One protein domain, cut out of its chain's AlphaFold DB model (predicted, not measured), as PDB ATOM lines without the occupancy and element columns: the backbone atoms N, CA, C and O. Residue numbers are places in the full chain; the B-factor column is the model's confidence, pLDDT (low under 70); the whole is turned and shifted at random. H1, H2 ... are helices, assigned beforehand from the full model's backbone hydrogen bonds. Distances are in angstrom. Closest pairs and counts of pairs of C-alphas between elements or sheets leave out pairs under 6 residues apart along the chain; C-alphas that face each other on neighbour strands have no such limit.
ATOM      1  N   GLU A 179       9.070  29.043   7.433       72.38
ATOM      2  CA  GLU A 179       8.111  29.976   8.016       72.38
ATOM      3  C   GLU A 179       7.518  29.411   9.316       72.38
ATOM      4  O   GLU A 179       7.541  30.106  10.328       72.38
ATOM      5  N   GLU A 180       7.119  28.133   9.345       74.06
ATOM      6  CA  GLU A 180       6.693  27.447  10.578       74.06
ATOM      7  C   GLU A 180       7.820  27.349  11.620       74.06
ATOM      8  O   GLU A 180       7.573  27.541  12.807       74.06
ATOM      9  N   ILE A 181       9.070  27.104  11.202       80.81
ATOM     10  CA  ILE A 181      10.228  27.076  12.116       80.81
ATOM     11  C   ILE A 181      10.483  28.462  12.729       80.81
ATOM     12  O   ILE A 181      10.769  28.563  13.924       80.81
ATOM     13  N   ARG A 182      10.355  29.542  11.941       77.75
ATOM     14  CA  ARG A 182      10.454  30.916  12.466       77.75
ATOM     15  C   ARG A 182       9.334  31.215  13.462       77.75
ATOM     16  O   ARG A 182       9.615  31.804  14.496       77.75
ATOM     17  N   GLU A 183       8.104  30.806  13.165       80.25
ATOM     18  CA  GLU A 183       6.943  30.978  14.047       80.25
ATOM     19  C   GLU A 183       7.100  30.198  15.366       80.25
ATOM     20  O   GLU A 183       6.808  30.742  16.427       80.25
ATOM     21  N   LEU A 184       7.627  28.967  15.333       82.44
ATOM     22  CA  LEU A 184       7.952  28.206  16.548       82.44
ATOM     23  C   LEU A 184       9.004  28.916  17.407       82.44
ATOM     24  O   LEU A 184       8.771  29.139  18.592       82.44
ATOM     25  N   LEU A 185      10.128  29.323  16.808       84.56
ATOM     26  CA  LEU A 185      11.172  30.071  17.516       84.56
ATOM     27  C   LEU A 185      10.641  31.401  18.072       84.56
ATOM     28  O   LEU A 185      11.056  31.842  19.139       84.56
ATOM     29  N   PHE A 186       9.719  32.047  17.358       78.38
ATOM     30  CA  PHE A 186       9.109  33.288  17.811       78.38
ATOM     31  C   PHE A 186       8.198  33.067  19.026       78.38
ATOM     32  O   PHE A 186       8.290  33.821  19.990       78.38
ATOM     33  N   ARG A 187       7.386  32.002  19.035       80.06
ATOM     34  CA  ARG A 187       6.560  31.622  20.195       80.06
ATOM     35  C   ARG A 187       7.394  31.283  21.425       80.06
ATOM     36  O   ARG A 187       7.076  31.781  22.497       80.06
ATOM     37  N   GLU A 188       8.476  30.528  21.248       86.44
ATOM     38  CA  GLU A 188       9.456  30.238  22.304       86.44
ATOM     39  C   GLU A 188       9.991  31.542  22.927       86.44
ATOM     40  O   GLU A 188       9.963  31.724  24.140       86.44
ATOM     41  N   ILE A 189      10.396  32.517  22.100       85.69
ATOM     42  CA  ILE A 189      10.859  33.835  22.575       85.69
ATOM     43  C   ILE A 189       9.751  34.596  23.324       85.69
ATOM     44  O   ILE A 189      10.030  35.237  24.339       85.69
ATOM     45  N   LEU A 190       8.501  34.541  22.849       83.25
ATOM     46  CA  LEU A 190       7.367  35.183  23.519       83.25
ATOM     47  C   LEU A 190       7.051  34.552  24.883       83.25
ATOM     48  O   LEU A 190       6.641  35.276  25.788       83.25
ATOM     49  N   GLU A 191       7.270  33.249  25.068       87.25
ATOM     50  CA  GLU A 191       7.033  32.561  26.344       87.25
ATOM     51  C   GLU A 191       7.900  33.136  27.482       87.25
ATOM     52  O   GLU A 191       7.411  33.365  28.590       87.25
ATOM     53  N   TYR A 192       9.146  33.522  27.185       86.19
ATOM     54  CA  TYR A 192      10.025  34.245  28.120       86.19
ATOM     55  C   TYR A 192       9.658  35.732  28.317       86.19
ATOM     56  O   TYR A 192      10.231  36.412  29.177       86.19
ATOM     57  N   HIS A 193       8.718  36.269  27.536       85.44
ATOM     58  CA  HIS A 193       8.367  37.690  27.490       85.44
ATOM     59  C   HIS A 193       6.844  37.905  27.602       85.44
ATOM     60  O   HIS A 193       6.208  38.343  26.641       85.44
ATOM     61  N   PRO A 194       6.231  37.690  28.786       82.75
ATOM     62  CA  PRO A 194       4.771  37.652  28.951       82.75
ATOM     63  C   PRO A 194       4.043  38.945  28.539       82.75
ATOM     64  O   PRO A 194       2.902  38.900  28.085       82.75
ATOM     65  N   GLN A 195       4.705  40.102  28.649       77.25
ATOM     66  CA  GLN A 195       4.174  41.382  28.162       77.25
ATOM     67  C   GLN A 195       4.006  41.371  26.633       77.25
ATOM     68  O   GLN A 195       2.944  41.739  26.134       77.25
ATOM     69  N   LEU A 196       5.013  40.873  25.909       79.88
ATOM     70  CA  LEU A 196       5.017  40.748  24.450       79.88
ATOM     71  C   LEU A 196       4.112  39.604  23.962       79.88
ATOM     72  O   LEU A 196       3.456  39.707  22.929       79.88
ATOM     73  N   LEU A 197       4.009  38.520  24.739       82.25
ATOM     74  CA  LEU A 197       3.045  37.450  24.485       82.25
ATOM     75  C   LEU A 197       1.605  37.990  24.498       82.25
ATOM     76  O   LEU A 197       0.804  37.628  23.639       82.25
ATOM     77  N   SER A 198       1.282  38.895  25.431       78.00
ATOM     78  CA  SER A 198      -0.048  39.510  25.505       78.00
ATOM     79  C   SER A 198      -0.372  40.408  24.302       78.00
ATOM     80  O   SER A 198      -1.472  40.305  23.759       78.00
ATOM     81  N   SER A 199       0.567  41.236  23.821       74.19
ATOM     82  CA  SER A 199       0.353  42.076  22.629       74.19
ATOM     83  C   SER A 199       0.236  41.240  21.353       74.19
ATOM     84  O   SER A 199      -0.577  41.554  20.479       74.19
ATOM     85  N   TYR A 200       0.980  40.133  21.281       77.44
ATOM     86  CA  TYR A 200       0.900  39.174  20.187       77.44
ATOM     87  C   TYR A 200      -0.441  38.418  20.152       77.44
ATOM     88  O   TYR A 200      -1.095  38.388  19.107       77.44
ATOM     89  N   ILE A 201      -0.897  37.858  21.284       79.62
ATOM     90  CA  ILE A 201      -2.187  37.141  21.383       79.62
ATOM     91  C   ILE A 201      -3.364  38.072  21.073       79.62
ATOM     92  O   ILE A 201      -4.285  37.679  20.358       79.62
ATOM     93  N   ASN A 202      -3.306  39.325  21.536       79.56
ATOM     94  CA  ASN A 202      -4.328  40.339  21.264       79.56
ATOM     95  C   ASN A 202      -4.339  40.823  19.796       79.56
ATOM     96  O   ASN A 202      -5.139  41.682  19.434       79.56
ATOM     97  N   GLY A 203      -3.470  40.277  18.934       67.62
ATOM     98  CA  GLY A 203      -3.452  40.525  17.492       67.62
ATOM     99  C   GLY A 203      -2.848  41.868  17.074       67.62
ATOM    100  O   GLY A 203      -2.723  42.120  15.876       67.62
ATOM    101  N   THR A 204      -2.433  42.704  18.028       57.97
ATOM    102  CA  THR A 204      -1.991  44.089  17.801       57.97
ATOM    103  C   THR A 204      -0.694  44.186  16.989       57.97
ATOM    104  O   THR A 204      -0.461  45.189  16.321       57.97
ATOM    105  N   GLU A 205       0.148  43.146  17.009       55.56
ATOM    106  CA  GLU A 205       1.483  43.152  16.384       55.56
ATOM    107  C   GLU A 205       1.656  42.149  15.230       55.56
ATOM    108  O   GLU A 205       2.770  41.951  14.738       55.56
ATOM    109  N   ARG A 206       0.568  41.539  14.733       54.81
ATOM    110  CA  ARG A 206       0.624  40.492  13.688       54.81
ATOM    111  C   ARG A 206       1.195  40.969  12.336       54.81
ATOM    112  O   ARG A 206       1.400  40.158  11.437       54.81
ATOM    113  N   THR A 207       1.466  42.267  12.194       46.78
ATOM    114  CA  THR A 207       2.005  42.923  10.994       46.78
ATOM    115  C   THR A 207       3.326  43.677  11.211       46.78
ATOM    116  O   THR A 207       3.881  44.166  10.228       46.78
ATOM    117  N   THR A 208       3.860  43.771  12.441       49.81
ATOM    118  CA  THR A 208       4.950  44.732  12.753       49.81
ATOM    119  C   THR A 208       6.126  44.157  13.556       49.81
ATOM    120  O   THR A 208       6.991  44.906  13.998       49.81
ATOM    121  N   PHE A 209       6.301  42.832  13.608       50.09
ATOM    122  CA  PHE A 209       7.630  42.241  13.869       50.09
ATOM    123  C   PHE A 209       8.517  42.249  12.611       50.09
ATOM    124  O   PHE A 209       9.149  41.258  12.238       50.09
ATOM    125  N   LEU A 210       8.598  43.414  11.960       53.50
ATOM    126  CA  LEU A 210       9.627  43.712  10.971       53.50
ATOM    127  C   LEU A 210      10.964  43.891  11.702       53.50
ATOM    128  O   LEU A 210      11.347  44.994  12.071       53.50
ATOM    129  N   TYR A 211      11.627  42.754  11.926       49.69
ATOM    130  CA  TYR A 211      13.067  42.573  12.134       49.69
ATOM    131  C   TYR A 211      13.787  43.734  12.863       49.69
ATOM    132  O   TYR A 211      14.191  44.688  12.200       49.69
ATOM    133  N   PRO A 212      14.043  43.655  14.189       49.12
ATOM    134  CA  PRO A 212      14.577  44.760  14.994       49.12
ATOM    135  C   PRO A 212      15.842  45.445  14.435       49.12
ATOM    136  O   PRO A 212      16.963  45.076  14.764       49.12
ATOM    137  N   SER A 213      15.643  46.482  13.620       57.72
ATOM    138  CA  SER A 213      16.565  47.483  13.051       57.72
ATOM    139  C   SER A 213      17.907  47.070  12.414       57.72
ATOM    140  O   SER A 213      18.401  47.840  11.598       57.72
ATOM    141  N   VAL A 214      18.525  45.916  12.697       55.41
ATOM    142  CA  VAL A 214      19.917  45.637  12.270       55.41
ATOM    143  C   VAL A 214      20.054  45.452  10.760       55.41
ATOM    144  O   VAL A 214      20.996  45.960  10.159       55.41
ATOM    145  N   VAL A 215      19.103  44.758  10.128       63.62
ATOM    146  CA  VAL A 215      19.101  44.561   8.668       63.62
ATOM    147  C   VAL A 215      18.836  45.878   7.940       63.62
ATOM    148  O   VAL A 215      19.467  46.142   6.920       63.62
ATOM    149  N   ASP A 216      17.969  46.739   8.471       68.31
ATOM    150  CA  ASP A 216      17.669  48.027   7.842       68.31
ATOM    151  C   ASP A 216      18.740  49.090   8.135       68.31
ATOM    152  O   ASP A 216      19.063  49.884   7.253       68.31
ATOM    153  N   GLN A 217      19.399  49.043   9.299       68.62
ATOM    154  CA  GLN A 217      20.642  49.780   9.550       68.62
ATOM    155  C   GLN A 217      21.745  49.335   8.586       68.62
ATOM    156  O   GLN A 217      22.397  50.190   7.991       68.62
ATOM    157  N   PHE A 218      21.928  48.027   8.369       71.38
ATOM    158  CA  PHE A 218      22.921  47.512   7.425       71.38
ATOM    159  C   PHE A 218      22.613  47.929   5.981       71.38
ATOM    160  O   PHE A 218      23.499  48.428   5.292       71.38
ATOM    161  N   LYS A 219      21.352  47.827   5.534       73.81
ATOM    162  CA  LYS A 219      20.919  48.357   4.228       73.81
ATOM    163  C   LYS A 219      21.196  49.857   4.113       73.81
ATOM    164  O   LYS A 219      21.738  50.284   3.104       73.81
ATOM    165  N   LYS A 220      20.880  50.653   5.142       76.31
ATOM    166  CA  LYS A 220      21.121  52.105   5.148       76.31
ATOM    167  C   LYS A 220      22.616  52.441   5.075       76.31
ATOM    168  O   LYS A 220      23.006  53.283   4.272       76.31
ATOM    169  N   GLN A 221      23.455  51.744   5.845       75.50
ATOM    170  CA  GLN A 221      24.920  51.842   5.768       75.50
ATOM    171  C   GLN A 221      25.431  51.484   4.362       75.50
ATOM    172  O   GLN A 221      26.251  52.207   3.801       75.50
ATOM    173  N   PHE A 222      24.913  50.408   3.765       70.56
ATOM    174  CA  PHE A 222      25.313  49.951   2.434       70.56
ATOM    175  C   PHE A 222      24.873  50.911   1.318       70.56
ATOM    176  O   PHE A 222      25.649  51.171   0.402       70.56
ATOM    177  N   SER A 223      23.674  51.498   1.409       71.88
ATOM    178  CA  SER A 223      23.221  52.545   0.485       71.88
ATOM    179  C   SER A 223      24.120  53.781   0.545       71.88
ATOM    180  O   SER A 223      24.585  54.231  -0.496       71.88
ATOM    181  N   HIS A 224      24.447  54.267   1.751       68.19
ATOM    182  CA  HIS A 224      25.346  55.415   1.926       68.19
ATOM    183  C   HIS A 224      26.751  55.153   1.339       68.19
ATOM    184  O   HIS A 224      27.347  56.052   0.753       68.19
TER     185      HIS A 224
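Overview. This is residues 179 to 224 of the 358 residues of the protein "Mitogen-activated protein kinase 9" of Zea mays (UniProt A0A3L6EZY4). Two helices, H1 and then the shorter H2, meet at a corner at one end of the model, and a long link with no named element leads away from them to a third helix, H3, which sticks out at the other end. H3 and the end of the link before it make much of the length, and there is no shared core. The printed part has 46 residues with three named helices, in the order H1, H2, H3, and no named strand; the class is all helix. The whole is loose, with a radius of gyration of the C-alphas of 13.4 A, and elongated, spanning 38 by 21 by 17 A.

Along the chain. H1 holds residues 179 to 191 and is 18.5 A long from first to last C-alpha, beginning at C-alpha 179 at (8.111, 29.976, 8.016). H2 holds residues 194 to 201 and is 10.3 A long, with C-alpha 194 at (4.771, 37.652, 28.951). H3 holds residues 214 to 224 and is 15.2 A long, ending at C-alpha 224 at (25.346, 55.415, 1.926).

Arrangement. H1 and H2 only just touch, with 3 pairs of C-alphas within 8 A, and touch only at the corner by their tight link of 2 residues. H1 touches H2 with residues 190 to 191 alone; the closest C-alphas, those of Leu 190 and Leu 197, are 5.0 A apart. Their lines stand at a steep tilt of 41 degrees, opposite ways. H3 is apart from H1 and from H2. In H1, H2 and H3 every O i to N i+4 pair is within hydrogen-bond range.

Size, cuts and confidence. The two C-alphas farthest apart, those of Asn 202 and His 224, are 38.5 A apart. The printed part has no cut. The link from H2 to H3, residues 202 to 213, is long. Residues 179 to 185 of H1 stand free, and so do residues 210 to 224, of which 214 to 224 belong to H3. The mean pLDDT of the printed part is 71.6; residues 203 to 217 and residue 224 are under 70.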